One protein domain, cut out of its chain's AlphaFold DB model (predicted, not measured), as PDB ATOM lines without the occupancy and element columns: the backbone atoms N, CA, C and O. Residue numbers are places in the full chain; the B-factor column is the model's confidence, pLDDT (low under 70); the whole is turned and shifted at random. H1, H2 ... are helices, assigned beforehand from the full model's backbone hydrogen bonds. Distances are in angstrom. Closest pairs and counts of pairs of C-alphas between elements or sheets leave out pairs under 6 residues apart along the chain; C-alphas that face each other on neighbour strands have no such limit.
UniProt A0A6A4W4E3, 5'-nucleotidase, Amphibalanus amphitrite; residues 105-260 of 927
ATOM      1  N   TRP A 105     101.368 142.632 130.099       70.88
ATOM      2  CA  TRP A 105     100.562 141.418 129.945       70.88
ATOM      3  C   TRP A 105      99.307 141.465 130.827       70.88
ATOM      4  O   TRP A 105      98.225 141.095 130.373       70.88
ATOM      5  N   GLU A 106      99.427 141.977 132.052       77.88
ATOM      6  CA  GLU A 106      98.325 142.134 132.999       77.88
ATOM      7  C   GLU A 106      97.330 143.218 132.566       77.88
ATOM      8  O   GLU A 106      96.123 142.983 132.598       77.88
ATOM      9  N   PHE A 107      97.808 144.372 132.090       79.88
ATOM     10  CA  PHE A 107      96.965 145.443 131.558       79.88
ATOM     11  C   PHE A 107      96.135 144.956 130.371       79.88
ATOM     12  O   PHE A 107      94.911 145.058 130.399       79.88
ATOM     13  N   PHE A 108      96.771 144.361 129.355       76.19
ATOM     14  CA  PHE A 108      96.034 143.844 128.202       76.19
ATOM     15  C   PHE A 108      95.169 142.628 128.556       76.19
ATOM     16  O   PHE A 108      94.134 142.421 127.921       76.19
ATOM     17  N   GLY A 109      95.541 141.845 129.574       75.50
ATOM     18  CA  GLY A 109      94.707 140.778 130.128       75.50
ATOM     19  C   GLY A 109      93.414 141.316 130.744       75.50
ATOM     20  O   GLY A 109      92.329 140.861 130.384       75.50
ATOM     21  N   ARG A 110      93.513 142.340 131.600       80.25
ATOM     22  CA  ARG A 110      92.357 143.006 132.219       80.25
ATOM     23  C   ARG A 110      91.516 143.764 131.193       80.25
ATOM     24  O   ARG A 110      90.298 143.651 131.221       80.25
ATOM     25  N   LEU A 111      92.151 144.461 130.249       76.62
ATOM     26  CA  LEU A 111      91.475 145.179 129.166       76.62
ATOM     27  C   LEU A 111      90.675 144.227 128.269       76.62
ATOM     28  O   LEU A 111      89.527 144.504 127.949       76.62
ATOM     29  N   THR A 112      91.245 143.073 127.915       76.88
ATOM     30  CA  THR A 112      90.544 142.050 127.118       76.88
ATOM     31  C   THR A 112      89.354 141.446 127.869       76.88
ATOM     32  O   THR A 112      88.398 141.020 127.232       76.88
ATOM     33  N   ALA A 113      89.386 141.422 129.207       75.00
ATOM     34  CA  ALA A 113      88.288 140.907 130.026       75.00
ATOM     35  C   ALA A 113      87.085 141.864 130.127       75.00
ATOM     36  O   ALA A 113      85.985 141.408 130.421       75.00
ATOM     37  N   VAL A 114      87.281 143.167 129.893       76.75
ATOM     38  CA  VAL A 114      86.222 144.193 129.994       76.75
ATOM     39  C   VAL A 114      85.847 144.825 128.651       76.75
ATOM     40  O   VAL A 114      84.883 145.579 128.577       76.75
ATOM     41  N   ALA A 115      86.606 144.552 127.588       74.06
ATOM     42  CA  ALA A 115      86.346 145.108 126.268       74.06
ATOM     43  C   ALA A 115      85.148 144.430 125.593       74.06
ATOM     44  O   ALA A 115      85.068 143.205 125.540       74.06
ATOM     45  N   ALA A 116      84.286 145.242 124.976       68.12
ATOM     46  CA  ALA A 116      83.166 144.772 124.156       68.12
ATOM     47  C   ALA A 116      83.618 143.879 122.981       68.12
ATOM     48  O   ALA A 116      82.877 143.000 122.551       68.12
ATOM     49  N   PHE A 117      84.860 144.058 122.509       73.12
ATOM     50  CA  PHE A 117      85.460 143.278 121.421       73.12
ATOM     51  C   PHE A 117      86.829 142.688 121.824       73.12
ATOM     52  O   PHE A 117      87.878 143.228 121.459       73.12
ATOM     53  N   PRO A 118      86.858 141.547 122.541       71.44
ATOM     54  CA  PRO A 118      88.087 140.938 123.072       71.44
ATOM     55  C   PRO A 118      89.121 140.534 122.006       71.44
ATOM     56  O   PRO A 118      90.307 140.381 122.297       71.44
ATOM     57  N   ASN A 119      88.695 140.332 120.760       72.25
ATOM     58  CA  ASN A 119      89.592 139.962 119.663       72.25
ATOM     59  C   ASN A 119      90.384 141.169 119.134       72.25
ATOM     60  O   ASN A 119      91.564 141.036 118.814       72.25
ATOM     61  N   VAL A 120      89.786 142.364 119.133       74.12
ATOM     62  CA  VAL A 120      90.451 143.609 118.711       74.12
ATOM     63  C   VAL A 120      91.564 143.980 119.692       74.12
ATOM     64  O   VAL A 120      92.675 144.321 119.282       74.12
ATOM     65  N   THR A 121      91.319 143.826 120.997       76.94
ATOM     66  CA  THR A 121      92.331 144.093 122.032       76.94
ATOM     67  C   THR A 121      93.513 143.124 121.955       76.94
ATOM     68  O   THR A 121      94.654 143.523 122.203       76.94
ATOM     69  N   ARG A 122      93.277 141.865 121.558       74.25
ATOM     70  CA  ARG A 122      94.338 140.868 121.331       74.25
ATOM     71  C   ARG A 122      95.228 141.225 120.140       74.25
ATOM     72  O   ARG A 122      96.445 141.116 120.276       74.25
ATOM     73  N   VAL A 123      94.655 141.680 119.022       77.62
ATOM     74  CA  VAL A 123      95.420 142.120 117.837       77.62
ATOM     75  C   VAL A 123      96.235 143.374 118.150       77.62
ATOM     76  O   VAL A 123      97.432 143.421 117.865       77.62
ATOM     77  N   ALA A 124      95.624 144.361 118.813       78.06
ATOM     78  CA  ALA A 124      96.297 145.598 119.208       78.06
ATOM     79  C   ALA A 124      97.526 145.336 120.101       78.06
ATOM     80  O   ALA A 124      98.594 145.910 119.873       78.06
ATOM     81  N   ARG A 125      97.414 144.405 121.061       81.25
ATOM     82  CA  ARG A 125      98.534 143.952 121.905       81.25
ATOM     83  C   ARG A 125      99.708 143.415 121.076       81.25
ATOM     84  O   ARG A 125     100.869 143.663 121.395       81.25
ATOM     85  N   THR A 126      99.439 142.648 120.030       78.12
ATOM     86  CA  THR A 126     100.504 142.014 119.239       78.12
ATOM     87  C   THR A 126     101.164 142.999 118.285       78.12
ATOM     88  O   THR A 126     102.385 142.976 118.142       78.12
ATOM     89  N   LEU A 127     100.391 143.926 117.708       81.69
ATOM     90  CA  LEU A 127     100.931 145.024 116.905       81.69
ATOM     91  C   LEU A 127     101.872 145.911 117.726       81.69
ATOM     92  O   LEU A 127     102.966 146.235 117.269       81.69
ATOM     93  N   PHE A 128     101.502 146.242 118.964       82.25
ATOM     94  CA  PHE A 128     102.362 147.028 119.850       82.25
ATOM     95  C   PHE A 128     103.690 146.313 120.160       82.25
ATOM     96  O   PHE A 128     104.759 146.920 120.069       82.25
ATOM     97  N   TYR A 129     103.648 145.004 120.442       78.56
ATOM     98  CA  TYR A 129     104.856 144.203 120.674       78.56
ATOM     99  C   TYR A 129     105.750 144.108 119.426       78.56
ATOM    100  O   TYR A 129     106.973 144.210 119.526       78.56
ATOM    101  N   MET A 130     105.151 143.986 118.236       83.00
ATOM    102  CA  MET A 130     105.874 144.019 116.962       83.00
ATOM    103  C   MET A 130     106.620 145.346 116.767       83.00
ATOM    104  O   MET A 130     107.818 145.334 116.481       83.00
ATOM    105  N   PHE A 131     105.950 146.489 116.952       83.75
ATOM    106  CA  PHE A 131     106.595 147.802 116.815       83.75
ATOM    107  C   PHE A 131     107.736 147.994 117.819       83.75
ATOM    108  O   PHE A 131     108.783 148.543 117.468       83.75
ATOM    109  N   PHE A 132     107.576 147.489 119.042       83.25
ATOM    110  CA  PHE A 132     108.619 147.528 120.063       83.25
ATOM    111  C   PHE A 132     109.862 146.707 119.676       83.25
ATOM    112  O   PHE A 132     110.987 147.190 119.811       83.25
ATOM    113  N   LEU A 133     109.693 145.500 119.126       82.94
ATOM    114  CA  LEU A 133     110.821 144.690 118.650       82.94
ATOM    115  C   LEU A 133     111.535 145.316 117.444       82.94
ATOM    116  O   LEU A 133     112.765 145.285 117.376       82.94
ATOM    117  N   ILE A 134     110.787 145.935 116.526       87.88
ATOM    118  CA  ILE A 134     111.360 146.698 115.406       87.88
ATOM    119  C   ILE A 134     112.202 147.868 115.934       87.88
ATOM    120  O   ILE A 134     113.310 148.095 115.445       87.88
ATOM    121  N   HIS A 135     111.720 148.572 116.961       86.69
ATOM    122  CA  HIS A 135     112.465 149.644 117.617       86.69
ATOM    123  C   HIS A 135     113.781 149.136 118.225       86.69
ATOM    124  O   HIS A 135     114.840 149.683 117.919       86.69
ATOM    125  N   ILE A 136     113.755 148.046 119.000       85.94
ATOM    126  CA  ILE A 136     114.972 147.463 119.595       85.94
ATOM    127  C   ILE A 136     115.981 147.070 118.514       85.94
ATOM    128  O   ILE A 136     117.162 147.407 118.618       85.94
ATOM    129  N   ASN A 137     115.519 146.404 117.455       88.62
ATOM    130  CA  ASN A 137     116.387 145.999 116.356       88.62
ATOM    131  C   ASN A 137     116.989 147.213 115.622       88.62
ATOM    132  O   ASN A 137     118.163 147.207 115.252       88.62
ATOM    133  N   SER A 138     116.220 148.299 115.479       90.62
ATOM    134  CA  SER A 138     116.713 149.555 114.904       90.62
ATOM    135  C   SER A 138     117.828 150.185 115.747       90.62
ATOM    136  O   SER A 138     118.849 150.610 115.202       90.62
ATOM    137  N   CYS A 139     117.687 150.179 117.076       89.00
ATOM    138  CA  CYS A 139     118.710 150.670 117.995       89.00
ATOM    139  C   CYS A 139     119.965 149.787 117.968       89.00
ATOM    140  O   CYS A 139     121.080 150.308 117.973       89.00
ATOM    141  N   ALA A 140     119.796 148.464 117.887       87.88
ATOM    142  CA  ALA A 140     120.903 147.516 117.788       87.88
ATOM    143  C   ALA A 140     121.696 147.697 116.482       87.88
ATOM    144  O   ALA A 140     122.926 147.699 116.506       87.88
ATOM    145  N   TYR A 141     121.013 147.933 115.357       92.44
ATOM    146  CA  TYR A 141     121.655 148.223 114.072       92.44
ATOM    147  C   TYR A 141     122.409 149.563 114.080       92.44
ATOM    148  O   TYR A 141     123.537 149.651 113.586       92.44
ATOM    149  N   TYR A 142     121.827 150.602 114.691       91.06
ATOM    150  CA  TYR A 142     122.511 151.883 114.885       91.06
ATOM    151  C   TYR A 142     123.777 151.721 115.737       91.06
ATOM    152  O   TYR A 142     124.837 152.226 115.371       91.06
ATOM    153  N   MET A 143     123.690 150.963 116.835       88.06
ATOM    154  CA  MET A 143     124.831 150.660 117.698       88.06
ATOM    155  C   MET A 143     125.924 149.880 116.956       88.06
ATOM    156  O   MET A 143     127.094 150.241 117.043       88.06
ATOM    157  N   ALA A 144     125.563 148.846 116.191       86.94
ATOM    158  CA  ALA A 144     126.519 148.090 115.381       86.94
ATOM    159  C   ALA A 144     127.246 149.000 114.374       86.94
ATOM    160  O   ALA A 144     128.469 148.935 114.250       86.94
ATOM    161  N   SER A 145     126.506 149.914 113.741       89.69
ATOM    162  CA  SER A 145     127.059 150.908 112.813       89.69
ATOM    163  C   SER A 145     127.980 151.922 113.506       89.69
ATOM    164  O   SER A 145     128.973 152.343 112.924       89.69
ATOM    165  N   LEU A 146     127.677 152.304 114.753       86.94
ATOM    166  CA  LEU A 146     128.526 153.189 115.552       86.94
ATOM    167  C   LEU A 146     129.847 152.501 115.932       86.94
ATOM    168  O   LEU A 146     130.908 153.107 115.802       86.94
ATOM    169  N   LEU A 147     129.791 151.239 116.370       86.44
ATOM    170  CA  LEU A 147     130.966 150.467 116.797       86.44
ATOM    171  C   LEU A 147     131.921 150.140 115.641       86.44
ATOM    172  O   LEU A 147     133.132 150.111 115.842       86.44
ATOM    173  N   GLN A 148     131.392 149.910 114.438       87.38
ATOM    174  CA  GLN A 148     132.186 149.661 113.228       87.38
ATOM    175  C   GLN A 148     132.631 150.949 112.512       87.38
ATOM    176  O   GLN A 148     133.368 150.882 111.528       87.38
ATOM    177  N   GLY A 149     132.201 152.115 113.001       85.69
ATOM    178  CA  GLY A 149     132.407 153.411 112.362       85.69
ATOM    179  C   GLY A 149     131.405 153.658 111.233       85.69
ATOM    180  O   GLY A 149     131.252 152.846 110.321       85.69
ATOM    181  N   PHE A 150     130.720 154.800 111.276       89.38
ATOM    182  CA  PHE A 150     129.708 155.130 110.276       89.38
ATOM    183  C   PHE A 150     130.297 155.209 108.863       89.38
ATOM    184  O   PHE A 150     131.329 155.839 108.645       89.38
ATOM    185  N   GLY A 151     129.612 154.591 107.899       83.44
ATOM    186  CA  GLY A 151     130.007 154.593 106.487       83.44
ATOM    187  C   GLY A 151     131.303 153.836 106.170       83.44
ATOM    188  O   GLY A 151     131.807 153.965 105.059       83.44
ATOM    189  N   SER A 152     131.841 153.051 107.111       87.00
ATOM    190  CA  SER A 152     133.063 152.260 106.908       87.00
ATOM    191  C   SER A 152     132.917 151.176 105.834       87.00
ATOM    192  O   SER A 152     133.902 150.768 105.223       87.00
ATOM    193  N   ASN A 153     131.689 150.728 105.570       90.00
ATOM    194  CA  ASN A 153     131.346 149.820 104.486       90.00
ATOM    195  C   ASN A 153     129.906 150.071 103.996       90.00
ATOM    196  O   ASN A 153     129.212 150.974 104.462       90.00
ATOM    197  N   THR A 154     129.452 149.274 103.027       86.75
ATOM    198  CA  THR A 154     128.126 149.429 102.410       86.75
ATOM    199  C   THR A 154     126.966 148.974 103.298       86.75
ATOM    200  O   THR A 154     125.823 149.314 102.988       86.75
ATOM    201  N   TRP A 155     127.228 148.214 104.368       91.81
ATOM    202  CA  TRP A 155     126.216 147.687 105.283       91.81
ATOM    203  C   TRP A 155     125.914 148.624 106.450       91.81
ATOM    204  O   TRP A 155     124.750 148.756 106.831       91.81
ATOM    205  N   VAL A 156     126.931 149.280 107.009       91.25
ATOM    206  CA  VAL A 156     126.771 150.189 108.150       91.25
ATOM    207  C   VAL A 156     126.022 151.466 107.768       91.25
ATOM    208  O   VAL A 156     126.128 151.987 106.656       91.25
ATOM    209  N   TYR A 157     125.281 152.025 108.724       90.56
ATOM    210  CA  TYR A 157     124.666 153.337 108.557       90.56
ATOM    211  C   TYR A 157     125.740 154.411 108.302       90.56
ATOM    212  O   TYR A 157     126.728 154.510 109.025       90.56
ATOM    213  N   ASN A 158     125.542 155.237 107.274       88.00
ATOM    214  CA  ASN A 158     126.519 156.224 106.798       88.00
ATOM    215  C   ASN A 158     126.420 157.601 107.480       88.00
ATOM    216  O   ASN A 158     127.046 158.554 107.026       88.00
ATOM    217  N   ASN A 159     125.615 157.724 108.539       88.81
ATOM    218  CA  ASN A 159     125.352 158.978 109.252       88.81
ATOM    219  C   ASN A 159     124.711 160.102 108.411       88.81
ATOM    220  O   ASN A 159     124.759 161.267 108.800       88.81
ATOM    221  N   VAL A 160     124.079 159.766 107.279       85.94
ATOM    222  CA  VAL A 160     123.383 160.736 106.424       85.94
ATOM    223  C   VAL A 160     121.871 160.691 106.663       85.94
ATOM    224  O   VAL A 160     121.201 159.692 106.385       85.94
ATOM    225  N   GLY A 161     121.317 161.827 107.098       84.94
ATOM    226  CA  GLY A 161     119.886 162.016 107.351       84.94
ATOM    227  C   GLY A 161     119.463 161.661 108.782       84.94
ATOM    228  O   GLY A 161     120.271 161.660 109.708       84.94
ATOM    229  N   ASN A 162     118.167 161.393 108.984       88.06
ATOM    230  CA  ASN A 162     117.644 161.022 110.299       88.06
ATOM    231  C   ASN A 162     118.013 159.566 110.633       88.06
ATOM    232  O   ASN A 162     117.482 158.626 110.030       88.06
ATOM    233  N   ALA A 163     118.899 159.401 111.617       84.56
ATOM    234  CA  ALA A 163     119.421 158.105 112.039       84.56
ATOM    235  C   ALA A 163     118.320 157.131 112.473       84.56
ATOM    236  O   ALA A 163     118.302 155.984 112.037       84.56
ATOM    237  N   TYR A 164     117.359 157.598 113.271       86.06
ATOM    238  CA  TYR A 164     116.281 156.751 113.767       86.06
ATOM    239  C   TYR A 164     115.387 156.255 112.625       86.06
ATOM    240  O   TYR A 164     115.172 155.054 112.488       86.06
ATOM    241  N   ALA A 165     114.940 157.151 111.742       85.69
ATOM    242  CA  ALA A 165     114.082 156.783 110.615       85.69
ATOM    243  C   ALA A 165     114.764 155.789 109.655       85.69
ATOM    244  O   ALA A 165     114.138 154.833 109.198       85.69
ATOM    245  N   ARG A 166     116.061 155.976 109.379       86.56
ATOM    246  CA  ARG A 166     116.858 155.084 108.518       86.56
ATOM    247  C   ARG A 166     117.056 153.703 109.148       86.56
ATOM    248  O   ARG A 166     116.871 152.696 108.466       86.56
ATOM    249  N   CYS A 167     117.391 153.649 110.436       90.19
ATOM    250  CA  CYS A 167     117.588 152.391 111.151       90.19
ATOM    251  C   CYS A 167     116.268 151.637 111.372       90.19
ATOM    252  O   CYS A 167     116.242 150.415 111.239       90.19
ATOM    253  N   VAL A 168     115.158 152.338 111.636       90.06
ATOM    254  CA  VAL A 168     113.816 151.731 111.705       90.06
ATOM    255  C   VAL A 168     113.414 151.185 110.343       90.06
ATOM    256  O   VAL A 168     112.972 150.048 110.257       90.06
ATOM    257  N   PHE A 169     113.631 151.930 109.258       88.81
ATOM    258  CA  PHE A 169     113.332 151.453 107.908       88.81
ATOM    259  C   PHE A 169     114.112 150.180 107.546       88.81
ATOM    260  O   PHE A 169     113.543 149.244 106.981       88.81
ATOM    261  N   PHE A 170     115.393 150.112 107.917       90.88
ATOM    262  CA  PHE A 170     116.203 148.901 107.785       90.88
ATOM    263  C   PHE A 170     115.651 147.738 108.631       90.88
ATOM    264  O   PHE A 170     115.495 146.622 108.125       90.88
ATOM    265  N   ALA A 171     115.309 147.989 109.899       90.00
ATOM    266  CA  ALA A 171     114.775 146.977 110.807       90.00
ATOM    267  C   ALA A 171     113.406 146.446 110.350       90.00
ATOM    268  O   ALA A 171     113.202 145.235 110.342       90.00
ATOM    269  N   THR A 172     112.503 147.315 109.887       88.75
ATOM    270  CA  THR A 172     111.189 146.943 109.341       88.75
ATOM    271  C   THR A 172     111.331 146.094 108.083       88.75
ATOM    272  O   THR A 172     110.699 145.048 107.974       88.75
ATOM    273  N   LYS A 173     112.214 146.477 107.150       87.25
ATOM    274  CA  LYS A 173     112.496 145.663 105.955       87.25
ATOM    275  C   LYS A 173     113.064 144.293 106.300       87.25
ATOM    276  O   LYS A 173     112.708 143.308 105.660       87.25
ATOM    277  N   THR A 174     113.929 144.244 107.313       86.94
ATOM    278  CA  THR A 174     114.497 142.995 107.834       86.94
ATOM    279  C   THR A 174     113.414 142.124 108.472       86.94
ATOM    280  O   THR A 174     113.381 140.928 108.211       86.94
ATOM    281  N   ALA A 175     112.497 142.716 109.244       85.19
ATOM    282  CA  ALA A 175     111.403 142.005 109.904       85.19
ATOM    283  C   ALA A 175     110.346 141.474 108.920       85.19
ATOM    284  O   ALA A 175     109.807 140.393 109.129       85.19
ATOM    285  N   MET A 176     110.075 142.208 107.837       84.62
ATOM    286  CA  MET A 176     109.125 141.817 106.785       84.62
ATOM    287  C   MET A 176     109.754 140.959 105.676       84.62
ATOM    288  O   MET A 176     109.079 140.624 104.706       84.62
ATOM    289  N   SER A 177     111.049 140.642 105.772       80.19
ATOM    290  CA  SER A 177     111.794 139.889 104.749       80.19
ATOM    291  C   SER A 177     111.754 140.515 103.340       80.19
ATOM    292  O   SER A 177     111.881 139.820 102.333       80.19
ATOM    293  N   VAL A 178     111.613 141.845 103.235       80.25
ATOM    294  CA  VAL A 178     111.574 142.566 101.948       80.25
ATOM    295  C   VAL A 178     113.011 142.784 101.453       80.25
ATOM    296  O   VAL A 178     113.728 143.664 101.932       80.25
ATOM    297  N   GLY A 179     113.448 141.955 100.498       58.38
ATOM    298  CA  GLY A 179     114.849 141.680 100.126       58.38
ATOM    299  C   GLY A 179     115.685 142.788  99.460       58.38
ATOM    300  O   GLY A 179     116.340 142.537  98.453       58.38
ATOM    301  N   ARG A 180     115.721 144.009 100.007       75.44
ATOM    302  CA  ARG A 180     116.592 145.108  99.524       75.44
ATOM    303  C   ARG A 180     117.399 145.783 100.636       75.44
ATOM    304  O   ARG A 180     117.601 146.997 100.600       75.44
ATOM    305  N   ASN A 181     117.825 145.017 101.635       85.62
ATOM    306  CA  ASN A 181     118.743 145.524 102.651       85.62
ATOM    307  C   ASN A 181     120.200 145.441 102.170       85.62
ATOM    308  O   ASN A 181     120.520 144.573 101.351       85.62
ATOM    309  N   PRO A 182     121.076 146.338 102.653       86.88
ATOM    310  CA  PRO A 182     122.510 146.251 102.416       86.88
ATOM    311  C   PRO A 182     123.078 144.857 102.708       86.88
ATOM    312  O   PRO A 182     122.642 144.184 103.645       86.88
ATOM    313  N   LYS A 183     124.052 144.417 101.906       87.25
ATOM    314  CA  LYS A 183     124.675 143.094 102.054       87.25
ATOM    315  C   LYS A 183     125.762 143.129 103.137       87.25
ATOM    316  O   LYS A 183     126.630 143.992 103.040       87.25
ATOM    317  N   PRO A 184     125.757 142.196 104.106       90.88
ATOM    318  CA  PRO A 184     126.849 142.032 105.061       90.88
ATOM    319  C   PRO A 184     128.197 141.829 104.371       90.88
ATOM    320  O   PRO A 184     128.319 141.072 103.406       90.88
ATOM    321  N   THR A 185     129.212 142.487 104.901       90.25
ATOM    322  CA  THR A 185     130.592 142.502 104.413       90.25
ATOM    323  C   THR A 185     131.535 141.717 105.328       90.25
ATOM    324  O   THR A 185     132.582 141.263 104.873       90.25
ATOM    325  N   ASN A 186     131.157 141.492 106.593       91.06
ATOM    326  CA  ASN A 186     131.943 140.728 107.569       91.06
ATOM    327  C   ASN A 186     131.093 139.763 108.414       91.06
ATOM    328  O   ASN A 186     129.865 139.822 108.431       91.06
ATOM    329  N   VAL A 187     131.766 138.858 109.136       90.19
ATOM    330  CA  VAL A 187     131.124 137.785 109.916       90.19
ATOM    331  C   VAL A 187     130.164 138.329 110.980       90.19
ATOM    332  O   VAL A 187     129.086 137.768 111.160       90.19
ATOM    333  N   ALA A 188     130.506 139.431 111.653       86.38
ATOM    334  CA  ALA A 188     129.645 140.019 112.680       86.38
ATOM    335  C   ALA A 188     128.330 140.555 112.084       86.38
ATOM    336  O   ALA A 188     127.263 140.355 112.662       86.38
ATOM    337  N   GLU A 189     128.388 141.159 110.896       92.69
ATOM    338  CA  GLU A 189     127.207 141.629 110.163       92.69
ATOM    339  C   GLU A 189     126.328 140.465 109.686       92.69
ATOM    340  O   GLU A 189     125.102 140.548 109.768       92.69
ATOM    341  N   TYR A 190     126.926 139.349 109.248       90.81
ATOM    342  CA  TYR A 190     126.176 138.131 108.909       90.81
ATOM    343  C   TYR A 190     125.440 137.556 110.124       90.81
ATOM    344  O   TYR A 190     124.268 137.195 110.013       90.81
ATOM    345  N   VAL A 191     126.093 137.516 111.290       90.75
ATOM    346  CA  VAL A 191     125.470 137.062 112.543       90.75
ATOM    347  C   VAL A 191     124.327 137.995 112.955       90.75
ATOM    348  O   VAL A 191     123.248 137.518 113.305       90.75
ATOM    349  N   PHE A 192     124.521 139.313 112.853       90.62
ATOM    350  CA  PHE A 192     123.480 140.300 113.149       90.62
ATOM    351  C   PHE A 192     122.261 140.146 112.230       90.62
ATOM    352  O   PHE A 192     121.120 140.127 112.700       90.62
ATOM    353  N   MET A 193     122.489 140.009 110.921       90.62
ATOM    354  CA  MET A 193     121.416 139.825 109.944       90.62
ATOM    355  C   MET A 193     120.661 138.515 110.164       90.62
ATOM    356  O   MET A 193     119.433 138.518 110.130       90.62
ATOM    357  N   ALA A 194     121.368 137.419 110.450       88.44
ATOM    358  CA  ALA A 194     120.746 136.134 110.746       88.44
ATOM    359  C   ALA A 194     119.863 136.202 112.003       88.44
ATOM    360  O   ALA A 194     118.714 135.758 111.975       88.44
ATOM    361  N   ALA A 195     120.354 136.818 113.084       88.38
ATOM    362  CA  ALA A 195     119.576 137.014 114.306       88.38
ATOM    363  C   ALA A 195     118.339 137.901 114.066       88.38
ATOM    364  O   ALA A 195     117.243 137.590 114.533       88.38
ATOM    365  N   SER A 196     118.497 138.972 113.285       87.56
ATOM    366  CA  SER A 196     117.413 139.900 112.953       87.56
ATOM    367  C   SER A 196     116.332 139.264 112.074       87.56
ATOM    368  O   SER A 196     115.147 139.536 112.263       87.56
ATOM    369  N   TRP A 197     116.712 138.399 111.129       87.81
ATOM    370  CA  TRP A 197     115.761 137.636 110.316       87.81
ATOM    371  C   TRP A 197     114.994 136.605 111.140       87.81
ATOM    372  O   TRP A 197     113.775 136.523 111.009       87.81
ATOM    373  N   LEU A 198     115.667 135.866 112.026       87.69
ATOM    374  CA  LEU A 198     114.999 134.915 112.922       87.69
ATOM    375  C   LEU A 198     113.978 135.612 113.831       87.69
ATOM    376  O   LEU A 198     112.867 135.110 114.008       87.69
ATOM    377  N   LEU A 199     114.320 136.798 114.346       83.94
ATOM    378  CA  LEU A 199     113.393 137.626 115.116       83.94
ATOM    379  C   LEU A 199     112.165 138.030 114.283       83.94
ATOM    380  O   LEU A 199     111.037 137.903 114.758       83.94
ATOM    381  N   GLY A 200     112.372 138.471 113.037       83.00
ATOM    382  CA  GLY A 200     111.295 138.840 112.112       83.00
ATOM    383  C   GLY A 200     110.331 137.689 111.811       83.00
ATOM    384  O   GLY A 200     109.115 137.848 111.934       83.00
ATOM    385  N   VAL A 201     110.870 136.504 111.503       85.56
ATOM    386  CA  VAL A 201     110.078 135.289 111.237       85.56
ATOM    387  C   VAL A 201     109.209 134.915 112.439       85.56
ATOM    388  O   VAL A 201     108.035 134.589 112.269       85.56
ATOM    389  N   PHE A 202     109.747 135.000 113.659       82.88
ATOM    390  CA  PHE A 202     109.003 134.651 114.870       82.88
ATOM    391  C   PHE A 202     107.834 135.610 115.140       82.88
ATOM    392  O   PHE A 202     106.731 135.174 115.471       82.88
ATOM    393  N   VAL A 203     108.042 136.917 114.944       78.19
ATOM    394  CA  VAL A 203     106.983 137.928 115.099       78.19
ATOM    395  C   VAL A 203     105.865 137.722 114.078       78.19
ATOM    396  O   VAL A 203     104.686 137.782 114.434       78.19
ATOM    397  N   PHE A 204     106.217 137.420 112.828       78.88
ATOM    398  CA  PHE A 204     105.235 137.166 111.777       78.88
ATOM    399  C   PHE A 204     104.450 135.863 112.009       78.88
ATOM    400  O   PHE A 204     103.234 135.835 111.815       78.88
ATOM    401  N   ALA A 205     105.106 134.807 112.504       83.75
ATOM    402  CA  ALA A 205     104.450 133.548 112.858       83.75
ATOM    403  C   ALA A 205     103.396 133.724 113.969       83.75
ATOM    404  O   ALA A 205     102.308 133.155 113.880       83.75
ATOM    405  N   ILE A 206     103.678 134.553 114.984       80.75
ATOM    406  CA  ILE A 206     102.714 134.860 116.054       80.75
ATOM    407  C   ILE A 206     101.494 135.612 115.505       80.75
ATOM    408  O   ILE A 206     100.366 135.306 115.893       80.75
ATOM    409  N   LEU A 207     101.696 136.577 114.600       78.38
ATOM    410  CA  LEU A 207     100.594 137.319 113.976       78.38
ATOM    411  C   LEU A 207      99.687 136.405 113.145       78.38
ATOM    412  O   LEU A 207      98.468 136.459 113.296       78.38
ATOM    413  N   LEU A 208     100.272 135.527 112.324       80.06
ATOM    414  CA  LEU A 208      99.512 134.546 111.546       80.06
ATOM    415  C   LEU A 208      98.720 133.580 112.441       80.06
ATOM    416  O   LEU A 208      97.552 133.318 112.159       80.06
ATOM    417  N   GLY A 209      99.315 133.101 113.539       81.38
ATOM    418  CA  GLY A 209      98.622 132.240 114.503       81.38
ATOM    419  C   GLY A 209      97.401 132.915 115.135       81.38
ATOM    420  O   GLY A 209      96.342 132.309 115.249       81.38
ATOM    421  N   GLN A 210      97.499 134.204 115.465       76.38
ATOM    422  CA  GLN A 210      96.374 134.943 116.046       76.38
ATOM    423  C   GLN A 210      95.249 135.220 115.049       76.38
ATOM    424  O   GLN A 210      94.082 135.182 115.431       76.38
ATOM    425  N   ILE A 211      95.580 135.483 113.784       77.44
ATOM    426  CA  ILE A 211      94.573 135.625 112.724       77.44
ATOM    427  C   ILE A 211      93.818 134.304 112.551       77.44
ATOM    428  O   ILE A 211      92.589 134.307 112.500       77.44
ATOM    429  N   HIS A 212      94.535 133.177 112.542       79.12
ATOM    430  CA  HIS A 212      93.923 131.852 112.495       79.12
ATOM    431  C   HIS A 212      92.973 131.614 113.679       79.12
ATOM    432  O   HIS A 212      91.840 131.190 113.466       79.12
ATOM    433  N   ASP A 213      93.382 131.936 114.909       75.56
ATOM    434  CA  ASP A 213      92.533 131.765 116.095       75.56
ATOM    435  C   ASP A 213      91.258 132.625 116.042       75.56
ATOM    436  O   ASP A 213      90.193 132.174 116.460       75.56
ATOM    437  N   ILE A 214      91.334 133.846 115.499       73.06
ATOM    438  CA  ILE A 214      90.163 134.721 115.310       73.06
ATOM    439  C   ILE A 214      89.191 134.107 114.302       73.06
ATOM    440  O   ILE A 214      87.991 134.051 114.572       73.06
ATOM    441  N   VAL A 215      89.701 133.616 113.171       75.19
ATOM    442  CA  VAL A 215      88.889 132.941 112.149       75.19
ATOM    443  C   VAL A 215      88.266 131.662 112.718       75.19
ATOM    444  O   VAL A 215      87.066 131.440 112.571       75.19
ATOM    445  N   ALA A 216      89.038 130.862 113.456       74.38
ATOM    446  CA  ALA A 216      88.550 129.651 114.108       74.38
ATOM    447  C   ALA A 216      87.465 129.949 115.158       74.38
ATOM    448  O   ALA A 216      86.482 129.215 115.257       74.38
ATOM    449  N   MET A 217      87.599 131.043 115.917       67.69
ATOM    450  CA  MET A 217      86.564 131.502 116.847       67.69
ATOM    451  C   MET A 217      85.303 131.987 116.120       67.69
ATOM    452  O   MET A 217      84.204 131.652 116.560       67.69
ATOM    453  N   ALA A 218      85.442 132.728 115.018       66.75
ATOM    454  CA  ALA A 218      84.312 133.210 114.221       66.75
ATOM    455  C   ALA A 218      83.496 132.056 113.610       66.75
ATOM    456  O   ALA A 218      82.274 132.126 113.537       66.75
ATOM    457  N   SER A 219      84.157 130.955 113.242       73.38
ATOM    458  CA  SER A 219      83.517 129.769 112.655       73.38
ATOM    459  C   SER A 219      83.166 128.666 113.666       73.38
ATOM    460  O   SER A 219      82.709 127.587 113.272       73.38
ATOM    461  N   ARG A 220      83.355 128.896 114.974       75.81
ATOM    462  CA  ARG A 220      83.178 127.866 116.013       75.81
ATOM    463  C   ARG A 220      81.752 127.311 116.086       75.81
ATOM    464  O   ARG A 220      81.582 126.096 116.054       75.81
ATOM    465  N   SER A 221      80.742 128.184 116.131       70.25
ATOM    466  CA  SER A 221      79.321 127.790 116.225       70.25
ATOM    467  C   SER A 221      78.883 126.923 115.034       70.25
ATOM    468  O   SER A 221      78.310 125.846 115.209       70.25
ATOM    469  N   GLN A 222      79.268 127.326 113.818       74.88
ATOM    470  CA  GLN A 222      78.968 126.577 112.593       74.88
ATOM    471  C   GLN A 222      79.634 125.194 112.576       74.88
ATOM    472  O   GLN A 222      79.038 124.215 112.119       74.88
ATOM    473  N   THR A 223      80.861 125.095 113.095       76.38
ATOM    474  CA  THR A 223      81.611 123.832 113.150       76.38
ATOM    475  C   THR A 223      80.989 122.867 114.164       76.38
ATOM    476  O   THR A 223      80.755 121.701 113.844       76.38
ATOM    477  N   GLU A 224      80.638 123.357 115.358       80.00
ATOM    478  CA  GLU A 224      79.969 122.570 116.404       80.00
ATOM    479  C   GLU A 224      78.581 122.070 115.955       80.00
ATOM    480  O   GLU A 224      78.228 120.906 116.184       80.00
ATOM    481  N   PHE A 225      77.802 122.905 115.259       81.00
ATOM    482  CA  PHE A 225      76.522 122.497 114.679       81.00
ATOM    483  C   PHE A 225      76.686 121.411 113.616       81.00
ATOM    484  O   PHE A 225      75.975 120.404 113.655       81.00
ATOM    485  N   ARG A 226      77.642 121.580 112.694       82.38
ATOM    486  CA  ARG A 226      77.900 120.611 111.625       82.38
ATOM    487  C   ARG A 226      78.266 119.240 112.190       82.38
ATOM    488  O   ARG A 226      77.670 118.242 111.794       82.38
ATOM    489  N   GLU A 227      79.144 119.194 113.192       85.94
ATOM    490  CA  GLU A 227      79.468 117.942 113.882       85.94
ATOM    491  C   GLU A 227      78.245 117.294 114.541       85.94
ATOM    492  O   GLU A 227      78.071 116.071 114.493       85.94
ATOM    493  N   ARG A 228      77.403 118.095 115.203       83.88
ATOM    494  CA  ARG A 228      76.190 117.598 115.859       83.88
ATOM    495  C   ARG A 228      75.206 117.037 114.836       83.88
ATOM    496  O   ARG A 228      74.657 115.957 115.061       83.88
ATOM    497  N   LEU A 229      74.993 117.747 113.731       87.44
ATOM    498  CA  LEU A 229      74.117 117.321 112.649       87.44
ATOM    499  C   LEU A 229      74.599 115.994 112.057       87.44
ATOM    500  O   LEU A 229      73.809 115.056 111.948       87.44
ATOM    501  N   ASP A 230      75.895 115.876 111.771       89.19
ATOM    502  CA  ASP A 230      76.483 114.660 111.209       89.19
ATOM    503  C   ASP A 230      76.330 113.461 112.158       89.19
ATOM    504  O   ASP A 230      75.916 112.379 111.729       89.19
ATOM    505  N   LYS A 231      76.555 113.653 113.467       90.81
ATOM    506  CA  LYS A 231      76.339 112.615 114.495       90.81
ATOM    507  C   LYS A 231      74.882 112.137 114.532       90.81
ATOM    508  O   LYS A 231      74.636 110.927 114.570       90.81
ATOM    509  N   VAL A 232      73.908 113.053 114.495       89.00
ATOM    510  CA  VAL A 232      72.474 112.702 114.493       89.00
ATOM    511  C   VAL A 232      72.084 111.995 113.195       89.00
ATOM    512  O   VAL A 232      71.426 110.955 113.231       89.00
ATOM    513  N   MET A 233      72.521 112.502 112.042       90.62
ATOM    514  CA  MET A 233      72.196 111.907 110.744       90.62
ATOM    515  C   MET A 233      72.799 110.506 110.589       90.62
ATOM    516  O   MET A 233      72.137 109.609 110.055       90.62
ATOM    517  N   LEU A 234      74.007 110.281 111.117       89.69
ATOM    518  CA  LEU A 234      74.642 108.964 111.165       89.69
ATOM    519  C   LEU A 234      73.868 107.992 112.069       89.69
ATOM    520  O   LEU A 234      73.624 106.852 111.669       89.69
ATOM    521  N   LEU A 235      73.419 108.440 113.248       92.56
ATOM    522  CA  LEU A 235      72.581 107.645 114.152       92.56
ATOM    523  C   LEU A 235      71.283 107.200 113.462       92.56
ATOM    524  O   LEU A 235      70.950 106.014 113.479       92.56
ATOM    525  N   LEU A 236      70.562 108.133 112.831       90.69
ATOM    526  CA  LEU A 236      69.294 107.841 112.157       90.69
ATOM    527  C   LEU A 236      69.484 106.898 110.964       90.69
ATOM    528  O   LEU A 236      68.665 106.005 110.743       90.69
ATOM    529  N   LYS A 237      70.586 107.058 110.219       89.00
ATOM    530  CA  LYS A 237      70.963 106.149 109.130       89.00
ATOM    531  C   LYS A 237      71.243 104.736 109.656       89.00
ATOM    532  O   LYS A 237      70.700 103.782 109.109       89.00
ATOM    533  N   ASN A 238      72.009 104.601 110.741       93.00
ATOM    534  CA  ASN A 238      72.340 103.304 111.345       93.00
ATOM    535  C   ASN A 238      71.123 102.592 111.953       93.00
ATOM    536  O   ASN A 238      71.096 101.368 112.024       93.00
ATOM    537  N   LYS A 239      70.112 103.347 112.396       92.00
ATOM    538  CA  LYS A 239      68.854 102.810 112.936       92.00
ATOM    539  C   LYS A 239      67.796 102.511 111.866       92.00
ATOM    540  O   LYS A 239      66.692 102.118 112.225       92.00
ATOM    541  N   GLY A 240      68.112 102.681 110.579       89.75
ATOM    542  CA  GLY A 240      67.199 102.356 109.477       89.75
ATOM    543  C   GLY A 240      65.995 103.297 109.355       89.75
ATOM    544  O   GLY A 240      64.967 102.901 108.815       89.75
ATOM    545  N   VAL A 241      66.095 104.532 109.862       92.38
ATOM    546  CA  VAL A 241      64.999 105.512 109.797       92.38
ATOM    547  C   VAL A 241      64.751 105.936 108.332       92.38
ATOM    548  O   VAL A 241      65.723 106.238 107.625       92.38
ATOM    549  N   PRO A 242      63.488 106.002 107.857       90.88
ATOM    550  CA  PRO A 242      63.153 106.405 106.487       90.88
ATOM    551  C   PRO A 242      63.783 107.738 106.062       90.88
ATOM    552  O   PRO A 242      64.058 108.615 106.885       90.88
ATOM    553  N   GLN A 243      64.044 107.901 104.760       85.38
ATOM    554  CA  GLN A 243      64.683 109.110 104.221       85.38
ATOM    555  C   GLN A 243      63.868 110.379 104.504       85.38
ATOM    556  O   GLN A 243      64.455 111.391 104.877       85.38
ATOM    557  N   GLU A 244      62.542 110.292 104.421       83.81
ATOM    558  CA  GLU A 244      61.623 111.398 104.701       83.81
ATOM    559  C   GLU A 244      61.751 111.900 106.151       83.81
ATOM    560  O   GLU A 244      61.955 113.086 106.401       83.81
ATOM    561  N   THR A 245      61.749 110.992 107.132       83.50
ATOM    562  CA  THR A 245      61.930 111.356 108.547       83.50
ATOM    563  C   THR A 245      63.324 111.926 108.808       83.50
ATOM    564  O   THR A 245      63.468 112.884 109.563       83.50
ATOM    565  N   ARG A 246      64.367 111.393 108.155       85.38
ATOM    566  CA  ARG A 246      65.730 111.945 108.248       85.38
ATOM    567  C   ARG A 246      65.817 113.366 107.689       85.38
ATOM    568  O   ARG A 246      66.481 114.204 108.291       85.38
ATOM    569  N   GLN A 247      65.139 113.646 106.576       83.88
ATOM    570  CA  GLN A 247      65.057 114.990 106.001       83.88
ATOM    571  C   GLN A 247      64.320 115.954 106.933       83.88
ATOM    572  O   GLN A 247      64.821 117.049 107.164       83.88
ATOM    573  N   ARG A 248      63.212 115.529 107.553       84.88
ATOM    574  CA  ARG A 248      62.484 116.341 108.545       84.88
ATOM    575  C   ARG A 248      63.317 116.649 109.788       84.88
ATOM    576  O   ARG A 248      63.319 117.786 110.243       84.88
ATOM    577  N   VAL A 249      64.084 115.684 110.304       84.88
ATOM    578  CA  VAL A 249      65.000 115.929 111.437       84.88
ATOM    579  C   VAL A 249      66.130 116.885 111.047       84.88
ATOM    580  O   VAL A 249      66.457 117.781 111.822       84.88
ATOM    581  N   LYS A 250      66.705 116.736 109.845       86.12
ATOM    582  CA  LYS A 250      67.703 117.679 109.320       86.12
ATOM    583  C   LYS A 250      67.120 119.089 109.205       86.12
ATOM    584  O   LYS A 250      67.774 120.041 109.619       86.12
ATOM    585  N   LEU A 251      65.902 119.203 108.677       83.56
ATOM    586  CA  LEU A 251      65.187 120.464 108.511       83.56
ATOM    587  C   LEU A 251      64.932 121.138 109.865       83.56
ATOM    588  O   LEU A 251      65.280 122.299 110.039       83.56
ATOM    589  N   TRP A 252      64.442 120.382 110.852       83.38
ATOM    590  CA  TRP A 252      64.234 120.872 112.215       83.38
ATOM    591  C   TRP A 252      65.531 121.330 112.887       83.38
ATOM    592  O   TRP A 252      65.571 122.422 113.446       83.38
ATOM    593  N   LEU A 253      66.604 120.532 112.817       81.62
ATOM    594  CA  LEU A 253      67.897 120.889 113.412       81.62
ATOM    595  C   LEU A 253      68.509 122.132 112.763       81.62
ATOM    596  O   LEU A 253      69.099 122.940 113.469       81.62
ATOM    597  N   THR A 254      68.369 122.271 111.443       82.12
ATOM    598  CA  THR A 254      68.883 123.430 110.696       82.12
ATOM    599  C   THR A 254      68.102 124.688 111.053       82.12
ATOM    600  O   THR A 254      68.715 125.679 111.425       82.12
ATOM    601  N   TYR A 255      66.769 124.610 111.053       79.38
ATOM    602  CA  TYR A 255      65.901 125.724 111.430       79.38
ATOM    603  C   TYR A 255      66.130 126.165 112.884       79.38
ATOM    604  O   TYR A 255      66.391 127.329 113.149       79.38
ATOM    605  N   THR A 256      66.158 125.216 113.826       72.00
ATOM    606  CA  THR A 256      66.366 125.512 115.259       72.00
ATOM    607  C   THR A 256      67.769 126.071 115.551       72.00
ATOM    608  O   THR A 256      67.981 126.694 116.586       72.00
ATOM    609  N   HIS A 257      68.755 125.821 114.680       74.75
ATOM    610  CA  HIS A 257      70.085 126.423 114.792       74.75
ATOM    611  C   HIS A 257      70.146 127.833 114.192       74.75
ATOM    612  O   HIS A 257      70.859 128.667 114.731       74.75
ATOM    613  N   GLN A 258      69.416 128.091 113.101       70.31
ATOM    614  CA  GLN A 258      69.338 129.410 112.463       70.31
ATOM    615  C   GLN A 258      68.549 130.421 113.303       70.31
ATOM    616  O   GLN A 258      68.955 131.569 113.401       70.31
ATOM    617  N   GLU A 259      67.471 129.980 113.948       64.31
ATOM    618  CA  GLU A 259      66.594 130.809 114.792       64.31
ATOM    619  C   GLU A 259      67.089 130.942 116.248       64.31
ATOM    620  O   GLU A 259      66.321 131.335 117.122       64.31
ATOM    621  N   ASP A 260      68.320 130.498 116.541       60.66
ATOM    622  CA  ASP A 260      68.974 130.445 117.867       60.66
ATOM    623  C   ASP A 260      68.163 129.802 119.025       60.66
ATOM    624  O   ASP A 260      68.612 129.728 120.170       60.66
TER     625      ASP A 260
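Overview. This is residues 105 to 260 of the 927 residues of the protein "5'-nucleotidase" of Amphibalanus amphitrite (UniProt A0A6A4W4E3). Two long helices, H4 and H2, lie side by side and run opposite ways, with the shorter H3 packed across both and H1 folded back on the first residues of H2. Past the last residues of H4 a separate helical hairpin, H5 and H6, lengthens the model as an arm joined to the rest through H4 alone. The printed part has 156 residues with six named helices, H1 to H6 in chain order, and no named strand: its class is all helix. The whole is extended, with a radius of gyration of the C-alphas of 26.7 A and spans of 83 by 34 by 22 A.

Along the chain. Find C-alpha 187 at (131.124, 137.785, 109.916); from there H4, residues 187 to 218, runs 47.2 A to C-alpha 218 at (84.312, 133.210, 114.221). H2, residues 118 to 147, is 44.4 A long. Look next at H3, residues 163 to 175, 18.1 A, and at H1, residues 105 to 114, 14.6 A. Beyond H4 read H5, residues 220 to 238, 27.2 A, and H6, residues 243 to 258, 22.4 A, which ends at C-alpha 258, (69.338, 129.410, 112.463).

Arrangement. Start at Val 203 of H4: its C-alpha is 6.5 A from that of Met 130, the closest pair of H4 and H2, which touch at a shallow tilt of 5 degrees, opposite ways. H3 touches H2, beside residues 134 to 142 alone, at a steep tilt of 61 degrees; the closest C-alphas are those of Ser 138 and Cys 167, 4.8 A apart. With its residues 171 to 175 alone H3 touches H4 at a steep tilt of 64 degrees, and the closest C-alphas, of Ala 175 and Gly 200, are 3.9 A apart. H1 and H2 form a helical hairpin at a shallow tilt of 23 degrees, with the C-alphas of Thr 112 and Pro 118 closest at 4.9 A. H4 and H5 meet only through their link. H5 and H6 form a second helical hairpin, at a shallow tilt of 17 degrees, closest at the C-alphas of Leu 236 and Arg 246, 6.7 A apart. H6 is apart from H1, H2, H3 and H4. The helix packing is part aligned and part crossed: of 5 touching pairs 3 are at a shallow tilt. In H1 to H6 every O i to N i+4 pair is within hydrogen-bond range.

Size, cuts and confidence. The two C-alphas farthest apart are those of Gly 149 and Pro 242, at 83.9 A. The printed part has no cut. The links H2 to H3, 15 residues, and H3 to H4, 11 residues, are long. Mean pLDDT of the printed part is 83.1; look for values under 70 at residues 116, 179, 217 to 218 and 259 to 260.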